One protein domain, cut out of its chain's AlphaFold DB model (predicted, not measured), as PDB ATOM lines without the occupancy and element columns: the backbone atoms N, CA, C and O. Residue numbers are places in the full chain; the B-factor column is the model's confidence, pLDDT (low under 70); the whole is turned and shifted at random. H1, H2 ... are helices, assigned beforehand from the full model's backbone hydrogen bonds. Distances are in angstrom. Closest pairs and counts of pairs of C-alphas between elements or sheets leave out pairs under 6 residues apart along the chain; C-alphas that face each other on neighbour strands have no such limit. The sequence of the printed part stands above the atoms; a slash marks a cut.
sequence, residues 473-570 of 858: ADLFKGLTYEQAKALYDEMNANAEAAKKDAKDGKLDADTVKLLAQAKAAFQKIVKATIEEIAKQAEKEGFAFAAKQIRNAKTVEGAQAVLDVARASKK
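This is residues 473 to 570 of the 858 residues of the protein "LPXTG-motif protein cell wall anchor domain protein" of Gardnerella vaginalis (UniProt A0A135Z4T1). One long helix, H2, makes the spine of a rod, and three shorter helices lie along it: H1 folds back beside its first half, while H3 and H4 pack together on its far end. The helices run nearly along the rod's length, with H1 at one end apart from H3 and H4 at the other. The printed part has 98 residues with four named helices, H1, H2, H3 and H4 in that order along the chain, and no named strand, in the class all helix. The whole is loose, with a radius of gyration of the C-alphas of 17.4 A, and spans 58 by 24 by 19 A.

Start at Ala 473 and pass residues 473 to 480, which come before the first named helix. Find C-alpha 481 at (48.952, -27.647, -38.024); from there H1, residues 481 to 501, runs 30.2 A to C-alpha 501 at (25.301, -46.320, -39.496). After a link of 7 residues H2 begins, residues 509 to 539, 45.5 A from first to last C-alpha. Next comes H3, residues 543 to 550, 10.8 A long. Last is H4, residues 555 to 568, which runs 20.1 A and ends at C-alpha 568, at (74.314, -34.273, -43.400).

Begin at H2, the hub, which touches the three other helices. H1 and H2 form a helical hairpin: they touch, closest at the C-alphas of Ala 484 and Phe 522, 6.4 A apart, at a shallow tilt of 24 degrees, opposite ways. Look next at residues 530 to 538 of H2, which alone touch H3; the closest C-alphas, of Ala 534 and Ala 546, are 4.4 A apart. H2 and H3 are a helical hairpin too, at a shallow tilt of 6 degrees. H4 touches H2 at residues 526 to 537 alone, closest at the C-alphas of Ile 530 and Val 555, 5.6 A apart, and runs the same way at a shallow tilt of 17 degrees. H3 and H4 form the third helical hairpin, with the C-alphas of Ile 549 and Ala 558 closest at 4.7 A and a shallow tilt of 16 degrees. H1 is apart from H3 and from H4. In H1, H2, H3 and H4 every O i to N i+4 pair is within hydrogen-bond range.

The two C-alphas farthest apart are those of Lys 503 and Lys 570, at 58.1 A. The printed part has no cut and no long link: H1 to H2 is short, and H2 to H3 and H3 to H4 are tight. The mean pLDDT of the printed part is 76.0, and 26 residues are under 70, among them residues 473 to 476, 501 to 506 and 568 to 570.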
ATOM      1  N   ALA A 473      35.254 -23.165 -43.795       59.16
ATOM      2  CA  ALA A 473      36.558 -22.538 -43.939       59.16
ATOM      3  C   ALA A 473      36.930 -21.656 -42.730       59.16
ATOM      4  O   ALA A 473      38.116 -21.541 -42.417       59.16
ATOM      5  N   ASP A 474      35.950 -21.079 -42.023       66.94
ATOM      6  CA  ASP A 474      36.189 -20.236 -40.847       66.94
ATOM      7  C   ASP A 474      36.592 -21.041 -39.608       66.94
ATOM      8  O   ASP A 474      37.338 -20.529 -38.778       66.94
ATOM      9  N   LEU A 475      36.188 -22.313 -39.504       61.38
ATOM     10  CA  LEU A 475      36.620 -23.206 -38.417       61.38
ATOM     11  C   LEU A 475      38.124 -23.502 -38.462       61.38
ATOM     12  O   LEU A 475      38.718 -23.764 -37.423       61.38
ATOM     13  N   PHE A 476      38.739 -23.441 -39.646       66.38
ATOM     14  CA  PHE A 476      40.165 -23.720 -39.833       66.38
ATOM     15  C   PHE A 476      41.051 -22.464 -39.762       66.38
ATOM     16  O   PHE A 476      42.279 -22.574 -39.762       66.38
ATOM     17  N   LYS A 477      40.469 -21.258 -39.691       71.69
ATOM     18  CA  LYS A 477      41.241 -20.008 -39.607       71.69
ATOM     19  C   LYS A 477      41.912 -19.874 -38.238       71.69
ATOM     20  O   LYS A 477      41.254 -19.917 -37.207       71.69
ATOM     21  N   GLY A 478      43.227 -19.651 -38.240       63.59
ATOM     22  CA  GLY A 478      44.010 -19.406 -37.023       63.59
ATOM     23  C   GLY A 478      44.413 -20.657 -36.233       63.59
ATOM     24  O   GLY A 478      45.048 -20.514 -35.193       63.59
ATOM     25  N   LEU A 479      44.087 -21.864 -36.715       66.69
ATOM     26  CA  LEU A 479      44.546 -23.119 -36.112       66.69
ATOM     27  C   LEU A 479      46.007 -23.419 -36.475       66.69
ATOM     28  O   LEU A 479      46.442 -23.172 -37.603       66.69
ATOM     29  N   THR A 480      46.747 -24.016 -35.538       73.19
ATOM     30  CA  THR A 480      48.060 -24.613 -35.829       73.19
ATOM     31  C   THR A 480      47.903 -25.914 -36.622       73.19
ATOM     32  O   THR A 480      46.821 -26.502 -36.653       73.19
ATOM     33  N   TYR A 481      48.979 -26.394 -37.258       74.12
ATOM     34  CA  TYR A 481      48.952 -27.647 -38.024       74.12
ATOM     35  C   TYR A 481      48.419 -28.836 -37.203       74.12
ATOM     36  O   TYR A 481      47.516 -29.528 -37.666       74.12
ATOM     37  N   GLU A 482      48.893 -29.014 -35.966       72.25
ATOM     38  CA  GLU A 482      48.458 -30.103 -35.075       72.25
ATOM     39  C   GLU A 482      46.973 -29.998 -34.700       72.25
ATOM     40  O   GLU A 482      46.241 -30.986 -34.727       72.25
ATOM     41  N   GLN A 483      46.496 -28.783 -34.414       70.62
ATOM     42  CA  GLN A 483      45.088 -28.543 -34.085       70.62
ATOM     43  C   GLN A 483      44.179 -28.760 -35.301       70.62
ATOM     44  O   GLN A 483      43.111 -29.359 -35.186       70.62
ATOM     45  N   ALA A 484      44.612 -28.307 -36.479       68.69
ATOM     46  CA  ALA A 484      43.887 -28.500 -37.728       68.69
ATOM     47  C   ALA A 484      43.868 -29.976 -38.157       68.69
ATOM     48  O   ALA A 484      42.862 -30.437 -38.692       68.69
ATOM     49  N   LYS A 485      44.954 -30.719 -37.902       76.69
ATOM     50  CA  LYS A 485      45.061 -32.154 -38.181       76.69
ATOM     51  C   LYS A 485      44.131 -32.958 -37.278       76.69
ATOM     52  O   LYS A 485      43.370 -33.766 -37.792       76.69
ATOM     53  N   ALA A 486      44.126 -32.682 -35.972       72.38
ATOM     54  CA  ALA A 486      43.214 -33.326 -35.027       72.38
ATOM     55  C   ALA A 486      41.740 -33.080 -35.391       72.38
ATOM     56  O   ALA A 486      40.957 -34.023 -35.446       72.38
ATOM     57  N   LEU A 487      41.386 -31.834 -35.730       65.25
ATOM     58  CA  LEU A 487      40.031 -31.480 -36.155       65.25
ATOM     59  C   LEU A 487      39.629 -32.182 -37.463       65.25
ATOM     60  O   LEU A 487      38.520 -32.696 -37.577       65.25
ATOM     61  N   TYR A 488      40.524 -32.221 -38.454       74.12
ATOM     62  CA  TYR A 488      40.261 -32.902 -39.722       74.12
ATOM     63  C   TYR A 488      40.127 -34.424 -39.548       74.12
ATOM     64  O   TYR A 488      39.216 -35.025 -40.121       74.12
ATOM     65  N   ASP A 489      40.990 -35.041 -38.737       73.81
ATOM     66  CA  ASP A 489      40.953 -36.475 -38.439       73.81
ATOM     67  C   ASP A 489      39.667 -36.849 -37.675       73.81
ATOM     68  O   ASP A 489      39.035 -37.855 -37.998       73.81
ATOM     69  N   GLU A 490      39.215 -36.006 -36.739       69.75
ATOM     70  CA  GLU A 490      37.950 -36.177 -36.013       69.75
ATOM     71  C   GLU A 490      36.729 -36.041 -36.940       69.75
ATOM     72  O   GLU A 490      35.832 -36.885 -36.918       69.75
ATOM     73  N   MET A 491      36.711 -35.034 -37.823       69.44
ATOM     74  CA  MET A 491      35.653 -34.886 -38.831       69.44
ATOM     75  C   MET A 491      35.590 -36.093 -39.775       69.44
ATOM     76  O   MET A 491      34.501 -36.553 -40.122       69.44
ATOM     77  N   ASN A 492      36.746 -36.629 -40.174       74.19
ATOM     78  CA  ASN A 492      36.827 -37.796 -41.044       74.19
ATOM     79  C   ASN A 492      36.408 -39.090 -40.322       74.19
ATOM     80  O   ASN A 492      35.700 -39.909 -40.904       74.19
ATOM     81  N   ALA A 493      36.775 -39.255 -39.049       72.94
ATOM     82  CA  ALA A 493      36.343 -40.381 -38.223       72.94
ATOM     83  C   ALA A 493      34.825 -40.368 -37.982       72.94
ATOM     84  O   ALA A 493      34.171 -41.404 -38.107       72.94
ATOM     85  N   ASN A 494      34.251 -39.191 -37.720       63.94
ATOM     86  CA  ASN A 494      32.809 -39.021 -37.549       63.94
ATOM     87  C   ASN A 494      32.039 -39.293 -38.850       63.94
ATOM     88  O   ASN A 494      30.968 -39.896 -38.813       63.94
ATOM     89  N   ALA A 495      32.592 -38.915 -40.006       69.44
ATOM     90  CA  ALA A 495      32.005 -39.251 -41.300       69.44
ATOM     91  C   ALA A 495      32.060 -40.763 -41.592       69.44
ATOM     92  O   ALA A 495      31.072 -41.343 -42.034       69.44
ATOM     93  N   GLU A 496      33.171 -41.443 -41.302       71.75
ATOM     94  CA  GLU A 496      33.253 -42.901 -41.477       71.75
ATOM     95  C   GLU A 496      32.333 -43.663 -40.503       71.75
ATOM     96  O   GLU A 496      31.745 -44.677 -40.883       71.75
ATOM     97  N   ALA A 497      32.123 -43.149 -39.286       71.50
ATOM     98  CA  ALA A 497      31.114 -43.676 -38.365       71.50
ATOM     99  C   ALA A 497      29.689 -43.495 -38.922       71.50
ATOM    100  O   ALA A 497      28.941 -44.465 -39.024       71.50
ATOM    101  N   ALA A 498      29.350 -42.294 -39.404       66.88
ATOM    102  CA  ALA A 498      28.045 -42.011 -40.004       66.88
ATOM    103  C   ALA A 498      27.761 -42.873 -41.249       66.88
ATOM    104  O   ALA A 498      26.636 -43.322 -41.464       66.88
ATOM    105  N   LYS A 499      28.790 -43.166 -42.050       72.75
ATOM    106  CA  LYS A 499      28.704 -44.060 -43.213       72.75
ATOM    107  C   LYS A 499      28.390 -45.509 -42.832       72.75
ATOM    108  O   LYS A 499      27.724 -46.206 -43.593       72.75
ATOM    109  N   LYS A 500      28.879 -45.964 -41.673       71.75
ATOM    110  CA  LYS A 500      28.635 -47.310 -41.134       71.75
ATOM    111  C   LYS A 500      27.216 -47.460 -40.576       71.75
ATOM    112  O   LYS A 500      26.654 -48.550 -40.651       71.75
ATOM    113  N   ASP A 501      26.649 -46.367 -40.073       65.81
ATOM    114  CA  ASP A 501      25.301 -46.320 -39.496       65.81
ATOM    115  C   ASP A 501      24.202 -46.049 -40.550       65.81
ATOM    116  O   ASP A 501      23.012 -46.262 -40.293       65.81
ATOM    117  N   ALA A 502      24.579 -45.622 -41.762       68.25
ATOM    118  CA  ALA A 502      23.667 -45.415 -42.884       68.25
ATOM    119  C   ALA A 502      23.224 -46.745 -43.527       68.25
ATOM    120  O   ALA A 502      24.042 -47.590 -43.892       68.25
ATOM    121  N   LYS A 503      21.907 -46.924 -43.725       64.50
ATOM    122  CA  LYS A 503      21.304 -48.177 -44.235       64.50
ATOM    123  C   LYS A 503      21.781 -48.596 -45.635       64.50
ATOM    124  O   LYS A 503      21.664 -49.768 -45.978       64.50
ATOM    125  N   ASP A 504      22.281 -47.664 -46.439       65.75
ATOM    126  CA  ASP A 504      22.802 -47.874 -47.796       65.75
ATOM    127  C   ASP A 504      24.344 -47.833 -47.868       65.75
ATOM    128  O   ASP A 504      24.917 -47.943 -48.957       65.75
ATOM    129  N   GLY A 505      25.020 -47.685 -46.720       64.38
ATOM    130  CA  GLY A 505      26.478 -47.610 -46.609       64.38
ATOM    131  C   GLY A 505      27.101 -46.376 -47.273       64.38
ATOM    132  O   GLY A 505      28.306 -46.372 -47.556       64.38
ATOM    133  N   LYS A 506      26.302 -45.343 -47.578       69.62
ATOM    134  CA  LYS A 506      26.753 -44.116 -48.242       69.62
ATOM    135  C   LYS A 506      26.515 -42.896 -47.358       69.62
ATOM    136  O   LYS A 506      25.545 -42.806 -46.621       69.62
ATOM    137  N   LEU A 507      27.440 -41.946 -47.456       70.44
ATOM    138  CA  LEU A 507      27.301 -40.625 -46.850       70.44
ATOM    139  C   LEU A 507      26.325 -39.781 -47.671       70.44
ATOM    140  O   LEU A 507      26.329 -39.856 -48.903       70.44
ATOM    141  N   ASP A 508      25.527 -38.956 -47.000       74.00
ATOM    142  CA  ASP A 508      24.659 -37.994 -47.671       74.00
ATOM    143  C   ASP A 508      25.480 -36.923 -48.418       74.00
ATOM    144  O   ASP A 508      26.636 -36.633 -48.092       74.00
ATOM    145  N   ALA A 509      24.884 -36.347 -49.465       68.69
ATOM    146  CA  ALA A 509      25.578 -35.442 -50.380       68.69
ATOM    147  C   ALA A 509      26.109 -34.170 -49.695       68.69
ATOM    148  O   ALA A 509      27.153 -33.646 -50.101       68.69
ATOM    149  N   ASP A 510      25.423 -33.695 -48.653       68.25
ATOM    150  CA  ASP A 510      25.820 -32.499 -47.920       68.25
ATOM    151  C   ASP A 510      27.033 -32.793 -47.040       68.25
ATOM    152  O   ASP A 510      28.013 -32.052 -47.115       68.25
ATOM    153  N   THR A 511      27.055 -33.920 -46.321       67.81
ATOM    154  CA  THR A 511      28.226 -34.371 -45.549       67.81
ATOM    155  C   THR A 511      29.442 -34.613 -46.445       67.81
ATOM    156  O   THR A 511      30.559 -34.228 -46.093       67.81
ATOM    157  N   VAL A 512      29.256 -35.169 -47.648       71.44
ATOM    158  CA  VAL A 512      30.348 -35.340 -48.627       71.44
ATOM    159  C   VAL A 512      30.923 -33.989 -49.069       71.44
ATOM    160  O   VAL A 512      32.145 -33.822 -49.143       71.44
ATOM    161  N   LYS A 513      30.063 -32.999 -49.333       74.69
ATOM    162  CA  LYS A 513      30.481 -31.638 -49.702       74.69
ATOM    163  C   LYS A 513      31.198 -30.936 -48.544       74.69
ATOM    164  O   LYS A 513      32.212 -30.272 -48.764       74.69
ATOM    165  N   LEU A 514      30.709 -31.144 -47.326       69.88
ATOM    166  CA  LEU A 514      31.276 -30.648 -46.076       69.88
ATOM    167  C   LEU A 514      32.705 -31.158 -45.855       69.88
ATOM    168  O   LEU A 514      33.634 -30.388 -45.605       69.88
ATOM    169  N   LEU A 515      32.890 -32.468 -46.027       73.56
ATOM    170  CA  LEU A 515      34.177 -33.138 -45.884       73.56
ATOM    171  C   LEU A 515      35.172 -32.668 -46.952       73.56
ATOM    172  O   LEU A 515      36.351 -32.460 -46.666       73.56
ATOM    173  N   ALA A 516      34.699 -32.445 -48.182       75.94
ATOM    174  CA  ALA A 516      35.518 -31.907 -49.264       75.94
ATOM    175  C   ALA A 516      35.997 -30.471 -48.973       75.94
ATOM    176  O   ALA A 516      37.158 -30.147 -49.236       75.94
ATOM    177  N   GLN A 517      35.139 -29.627 -48.389       78.25
ATOM    178  CA  GLN A 517      35.496 -28.268 -47.964       78.25
ATOM    179  C   GLN A 517      36.504 -28.276 -46.807       78.25
ATOM    180  O   GLN A 517      37.521 -27.583 -46.888       78.25
ATOM    181  N   ALA A 518      36.286 -29.110 -45.785       75.31
ATOM    182  CA  ALA A 518      37.224 -29.287 -44.674       75.31
ATOM    183  C   ALA A 518      38.594 -29.794 -45.160       75.31
ATOM    184  O   ALA A 518      39.633 -29.252 -44.786       75.31
ATOM    185  N   LYS A 519      38.608 -30.763 -46.088       83.00
ATOM    186  CA  LYS A 519      39.834 -31.272 -46.721       83.00
ATOM    187  C   LYS A 519      40.581 -30.180 -47.476       83.00
ATOM    188  O   LYS A 519      41.800 -30.078 -47.359       83.00
ATOM    189  N   ALA A 520      39.873 -29.347 -48.237       83.69
ATOM    190  CA  ALA A 520      40.484 -28.236 -48.959       83.69
ATOM    191  C   ALA A 520      41.066 -27.172 -48.010       83.69
ATOM    192  O   ALA A 520      42.151 -26.651 -48.276       83.69
ATOM    193  N   ALA A 521      40.381 -26.868 -46.904       78.31
ATOM    194  CA  ALA A 521      40.853 -25.930 -45.885       78.31
ATOM    195  C   ALA A 521      42.099 -26.457 -45.152       78.31
ATOM    196  O   ALA A 521      43.106 -25.753 -45.072       78.31
ATOM    197  N   PHE A 522      42.090 -27.724 -44.726       82.94
ATOM    198  CA  PHE A 522      43.244 -28.374 -44.103       82.94
ATOM    199  C   PHE A 522      44.463 -28.416 -45.041       82.94
ATOM    200  O   PHE A 522      45.576 -28.073 -44.649       82.94
ATOM    201  N   GLN A 523      44.257 -28.733 -46.325       85.06
ATOM    202  CA  GLN A 523      45.333 -28.756 -47.325       85.06
ATOM    203  C   GLN A 523      45.984 -27.383 -47.558       85.06
ATOM    204  O   GLN A 523      47.167 -27.315 -47.901       85.06
ATOM    205  N   LYS A 524      45.259 -26.273 -47.351       88.06
ATOM    206  CA  LYS A 524      45.863 -24.928 -47.378       88.06
ATOM    207  C   LYS A 524      46.837 -24.727 -46.213       88.06
ATOM    208  O   LYS A 524      47.921 -24.198 -46.437       88.06
ATOM    209  N   ILE A 525      46.485 -25.194 -45.013       84.06
ATOM    210  CA  ILE A 525      47.349 -25.128 -43.822       84.06
ATOM    211  C   ILE A 525      48.585 -26.017 -44.003       84.06
ATOM    212  O   ILE A 525      49.698 -25.573 -43.733       84.06
ATOM    213  N   VAL A 526      48.416 -27.228 -44.551       84.00
ATOM    214  CA  VAL A 526      49.526 -28.135 -44.907       84.00
ATOM    215  C   VAL A 526      50.525 -27.439 -45.833       84.00
ATOM    216  O   VAL A 526      51.714 -27.393 -45.530       84.00
ATOM    217  N   LYS A 527      50.057 -26.835 -46.936       88.25
ATOM    218  CA  LYS A 527      50.931 -26.128 -47.889       88.25
ATOM    219  C   LYS A 527      51.641 -24.929 -47.264       88.25
ATOM    220  O   LYS A 527      52.828 -24.744 -47.509       88.25
ATOM    221  N   ALA A 528      50.932 -24.136 -46.460       87.88
ATOM    222  CA  ALA A 528      51.525 -22.995 -45.764       87.88
ATOM    223  C   ALA A 528      52.630 -23.440 -44.791       87.88
ATOM    224  O   ALA A 528      53.708 -22.854 -44.777       87.88
ATOM    225  N   THR A 529      52.390 -24.526 -44.053       85.81
ATOM    226  CA  THR A 529      53.354 -25.095 -43.099       85.81
ATOM    227  C   THR A 529      54.583 -25.671 -43.814       85.81
ATOM    228  O   THR A 529      55.708 -25.436 -43.389       85.81
ATOM    229  N   ILE A 530      54.405 -26.364 -44.947       86.44
ATOM    230  CA  ILE A 530      55.523 -26.862 -45.771       86.44
ATOM    231  C   ILE A 530      56.381 -25.706 -46.307       86.44
ATOM    232  O   ILE A 530      57.608 -25.807 -46.317       86.44
ATOM    233  N   GLU A 531      55.764 -24.596 -46.716       90.81
ATOM    234  CA  GLU A 531      56.500 -23.410 -47.170       90.81
ATOM    235  C   GLU A 531      57.283 -22.745 -46.026       90.81
ATOM    236  O   GLU A 531      58.399 -22.272 -46.244       90.81
ATOM    237  N   GLU A 532      56.758 -22.746 -44.797       90.31
ATOM    238  CA  GLU A 532      57.514 -22.296 -43.619       90.31
ATOM    239  C   GLU A 532      58.741 -23.178 -43.355       90.31
ATOM    240  O   GLU A 532      59.840 -22.658 -43.157       90.31
ATOM    241  N   ILE A 533      58.592 -24.505 -43.439       84.50
ATOM    242  CA  ILE A 533      59.706 -25.457 -43.285       84.50
ATOM    243  C   ILE A 533      60.742 -25.267 -44.407       84.50
ATOM    244  O   ILE A 533      61.947 -25.297 -44.152       84.50
ATOM    245  N   ALA A 534      60.306 -25.005 -45.644       84.81
ATOM    246  CA  ALA A 534      61.208 -24.716 -46.760       84.81
ATOM    247  C   ALA A 534      62.004 -23.420 -46.537       84.81
ATOM    248  O   ALA A 534      63.221 -23.410 -46.712       84.81
ATOM    249  N   LYS A 535      61.342 -22.343 -46.100       90.62
ATOM    250  CA  LYS A 535      62.008 -21.077 -45.746       90.62
ATOM    251  C   LYS A 535      62.992 -21.258 -44.594       90.62
ATOM    252  O   LYS A 535      64.063 -20.653 -44.604       90.62
ATOM    253  N   GLN A 536      62.658 -22.100 -43.617       83.62
ATOM    254  CA  GLN A 536      63.567 -22.451 -42.530       83.62
ATOM    255  C   GLN A 536      64.813 -23.180 -43.058       83.62
ATOM    256  O   GLN A 536      65.931 -22.834 -42.684       83.62
ATOM    257  N   ALA A 537      64.641 -24.123 -43.986       81.88
ATOM    258  CA  ALA A 537      65.747 -24.814 -44.643       81.88
ATOM    259  C   ALA A 537      66.664 -23.851 -45.424       81.88
ATOM    260  O   ALA A 537      67.886 -23.985 -45.363       81.88
ATOM    261  N   GLU A 538      66.101 -22.855 -46.121       85.56
ATOM    262  CA  GLU A 538      66.873 -21.818 -46.830       85.56
ATOM    263  C   GLU A 538      67.680 -20.946 -45.866       85.56
ATOM    264  O   GLU A 538      68.871 -20.735 -46.094       85.56
ATOM    265  N   LYS A 539      67.070 -20.506 -44.756       86.06
ATOM    266  CA  LYS A 539      67.772 -19.757 -43.698       86.06
ATOM    267  C   LYS A 539      68.929 -20.551 -43.090       86.06
ATOM    268  O   LYS A 539      69.941 -19.971 -42.717       86.06
ATOM    269  N   GLU A 540      68.803 -21.872 -43.008       80.75
ATOM    270  CA  GLU A 540      69.847 -22.762 -42.485       80.75
ATOM    271  C   GLU A 540      70.933 -23.131 -43.518       80.75
ATOM    272  O   GLU A 540      71.918 -23.807 -43.177       80.75
ATOM    273  N   GLY A 541      70.796 -22.641 -44.759       78.12
ATOM    274  CA  GLY A 541      71.747 -22.824 -45.860       78.12
ATOM    275  C   GLY A 541      71.491 -24.061 -46.729       78.12
ATOM    276  O   GLY A 541      72.338 -24.421 -47.543       78.12
ATOM    277  N   PHE A 542      70.341 -24.723 -46.593       85.25
ATOM    278  CA  PHE A 542      70.000 -25.961 -47.300       85.25
ATOM    279  C   PHE A 542      69.113 -25.716 -48.530       85.25
ATOM    280  O   PHE A 542      68.020 -26.270 -48.645       85.25
ATOM    281  N   ALA A 543      69.585 -24.913 -49.489       80.69
ATOM    282  CA  ALA A 543      68.802 -24.515 -50.668       80.69
ATOM    283  C   ALA A 543      68.262 -25.704 -51.497       80.69
ATOM    284  O   ALA A 543      67.129 -25.678 -51.981       80.69
ATOM    285  N   PHE A 544      69.040 -26.786 -51.627       80.00
ATOM    286  CA  PHE A 544      68.585 -28.003 -52.310       80.00
ATOM    287  C   PHE A 544      67.491 -28.739 -51.520       80.00
ATOM    288  O   PHE A 544      66.490 -29.161 -52.099       80.00
ATOM    289  N   ALA A 545      67.639 -28.844 -50.194       82.06
ATOM    290  CA  ALA A 545      66.633 -29.463 -49.335       82.06
ATOM    291  C   ALA A 545      65.339 -28.642 -49.323       82.06
ATOM    292  O   ALA A 545      64.268 -29.219 -49.431       82.06
ATOM    293  N   ALA A 546      65.421 -27.310 -49.311       82.62
ATOM    294  CA  ALA A 546      64.260 -26.432 -49.431       82.62
ATOM    295  C   ALA A 546      63.456 -26.690 -50.715       82.62
ATOM    296  O   ALA A 546      62.229 -26.775 -50.679       82.62
ATOM    297  N   LYS A 547      64.139 -26.895 -51.852       85.94
ATOM    298  CA  LYS A 547      63.485 -27.252 -53.121       85.94
ATOM    299  C   LYS A 547      62.780 -28.610 -53.045       85.94
ATOM    300  O   LYS A 547      61.690 -28.758 -53.590       85.94
ATOM    301  N   GLN A 548      63.373 -29.578 -52.349       83.88
ATOM    302  CA  GLN A 548      62.763 -30.888 -52.107       83.88
ATOM    303  C   GLN A 548      61.577 -30.800 -51.131       83.88
ATOM    304  O   GLN A 548      60.551 -31.434 -51.360       83.88
ATOM    305  N   ILE A 549      61.678 -29.962 -50.096       86.81
ATOM    306  CA  ILE A 549      60.631 -29.714 -49.096       86.81
ATOM    307  C   ILE A 549      59.392 -29.098 -49.747       86.81
ATOM    308  O   ILE A 549      58.291 -29.573 -49.499       86.81
ATOM    309  N   ARG A 550      59.546 -28.117 -50.648       86.50
ATOM    310  CA  ARG A 550      58.406 -27.524 -51.378       86.50
ATOM    311  C   ARG A 550      57.635 -28.529 -52.244       86.50
ATOM    312  O   ARG A 550      56.463 -28.308 -52.535       86.50
ATOM    313  N   ASN A 551      58.271 -29.636 -52.630       82.25
ATOM    314  CA  ASN A 551      57.642 -30.725 -53.380       82.25
ATOM    315  C   ASN A 551      57.047 -31.819 -52.475       82.25
ATOM    316  O   ASN A 551      56.468 -32.787 -52.982       82.25
ATOM    317  N   ALA A 552      57.184 -31.703 -51.151       80.38
ATOM    318  CA  ALA A 552      56.632 -32.663 -50.209       80.38
ATOM    319  C   ALA A 552      55.095 -32.621 -50.219       80.38
ATOM    320  O   ALA A 552      54.469 -31.569 -50.334       80.38
ATOM    321  N   LYS A 553      54.477 -33.797 -50.085       76.31
ATOM    322  CA  LYS A 553      53.011 -33.938 -50.029       76.31
ATOM    323  C   LYS A 553      52.455 -33.845 -48.604       76.31
ATOM    324  O   LYS A 553      51.249 -33.684 -48.445       76.31
ATOM    325  N   THR A 554      53.312 -33.968 -47.592       80.00
ATOM    326  CA  THR A 554      52.955 -33.970 -46.167       80.00
ATOM    327  C   THR A 554      53.963 -33.147 -45.363       80.00
ATOM    328  O   THR A 554      55.117 -33.002 -45.774       80.00
ATOM    329  N   VAL A 555      53.526 -32.604 -44.221       80.38
ATOM    330  CA  VAL A 555      54.377 -31.803 -43.323       80.38
ATOM    331  C   VAL A 555      55.454 -32.682 -42.685       80.38
ATOM    332  O   VAL A 555      56.607 -32.277 -42.593       80.38
ATOM    333  N   GLU A 556      55.123 -33.926 -42.347       81.69
ATOM    334  CA  GLU A 556      56.058 -34.899 -41.780       81.69
ATOM    335  C   GLU A 556      57.152 -35.286 -42.785       81.69
ATOM    336  O   GLU A 556      58.322 -35.413 -42.425       81.69
ATOM    337  N   GLY A 557      56.797 -35.407 -44.071       73.25
ATOM    338  CA  GLY A 557      57.762 -35.652 -45.143       73.25
ATOM    339  C   GLY A 557      58.690 -34.457 -45.379       73.25
ATOM    340  O   GLY A 557      59.891 -34.637 -45.561       73.25
ATOM    341  N   ALA A 558      58.151 -33.236 -45.322       82.69
ATOM    342  CA  ALA A 558      58.933 -32.000 -45.358       82.69
ATOM    343  C   ALA A 558      59.925 -31.913 -44.184       82.69
ATOM    344  O   ALA A 558      61.103 -31.615 -44.382       82.69
ATOM    345  N   GLN A 559      59.469 -32.233 -42.971       82.06
ATOM    346  CA  GLN A 559      60.295 -32.191 -41.770       82.06
ATOM    347  C   GLN A 559      61.417 -33.239 -41.807       82.06
ATOM    348  O   GLN A 559      62.566 -32.914 -41.520       82.06
ATOM    349  N   ALA A 560      61.130 -34.457 -42.279       78.06
ATOM    350  CA  ALA A 560      62.138 -35.503 -42.448       78.06
ATOM    351  C   ALA A 560      63.251 -35.101 -43.434       78.06
ATOM    352  O   ALA A 560      64.426 -35.368 -43.184       78.06
ATOM    353  N   VAL A 561      62.914 -34.419 -44.536       75.94
ATOM    354  CA  VAL A 561      63.915 -33.914 -45.498       75.94
ATOM    355  C   VAL A 561      64.797 -32.833 -44.865       75.94
ATOM    356  O   VAL A 561      66.010 -32.827 -45.092       75.94
ATOM    357  N   LEU A 562      64.217 -31.943 -44.053       80.75
ATOM    358  CA  LEU A 562      64.973 -30.935 -43.308       80.75
ATOM    359  C   LEU A 562      65.908 -31.580 -42.274       80.75
ATOM    360  O   LEU A 562      67.073 -31.198 -42.172       80.75
ATOM    361  N   ASP A 563      65.437 -32.589 -41.547       80.94
ATOM    362  CA  ASP A 563      66.229 -33.262 -40.517       80.94
ATOM    363  C   ASP A 563      67.362 -34.113 -41.116       80.94
ATOM    364  O   ASP A 563      68.476 -34.104 -40.586       80.94
ATOM    365  N   VAL A 564      67.144 -34.748 -42.275       75.56
ATOM    366  CA  VAL A 564      68.212 -35.403 -43.050       75.56
ATOM    367  C   VAL A 564      69.249 -34.380 -43.522       75.56
ATOM    368  O   VAL A 564      70.445 -34.614 -43.371       75.56
ATOM    369  N   ALA A 565      68.831 -33.215 -44.027       79.31
ATOM    370  CA  ALA A 565      69.761 -32.157 -44.435       79.31
ATOM    371  C   ALA A 565      70.596 -31.621 -43.254       79.31
ATOM    372  O   ALA A 565      71.811 -31.435 -43.374       79.31
ATOM    373  N   ARG A 566      69.967 -31.449 -42.084       80.38
ATOM    374  CA  ARG A 566      70.641 -31.084 -40.827       80.38
ATOM    375  C   ARG A 566      71.614 -32.164 -40.351       80.38
ATOM    376  O   ARG A 566      72.685 -31.823 -39.847       80.38
ATOM    377  N   ALA A 567      71.278 -33.441 -40.523       73.56
ATOM    378  CA  ALA A 567      72.160 -34.559 -40.195       73.56
ATOM    379  C   ALA A 567      73.387 -34.615 -41.124       73.56
ATOM    380  O   ALA A 567      74.503 -34.800 -40.640       73.56
ATOM    381  N   SER A 568      73.217 -34.336 -42.420       66.25
ATOM    382  CA  SER A 568      74.314 -34.273 -43.400       66.25
ATOM    383  C   SER A 568      75.341 -33.173 -43.087       66.25
ATOM    384  O   SER A 568      76.534 -33.361 -43.313       66.25
ATOM    385  N   LYS A 569      74.916 -32.046 -42.492       63.47
ATOM    386  CA  LYS A 569      75.817 -30.960 -42.045       63.47
ATOM    387  C   LYS A 569      76.715 -31.361 -40.865       63.47
ATOM    388  O   LYS A 569      77.744 -30.734 -40.647       63.47
ATOM    389  N   LYS A 570      76.350 -32.406 -40.109       52.06
ATOM    390  CA  LYS A 570      77.122 -32.919 -38.962       52.06
ATOM    391  C   LYS A 570      78.184 -33.966 -39.343       52.06
ATOM    392  O   LYS A 570      78.894 -34.426 -38.455       52.06
TER     393      LYS A 570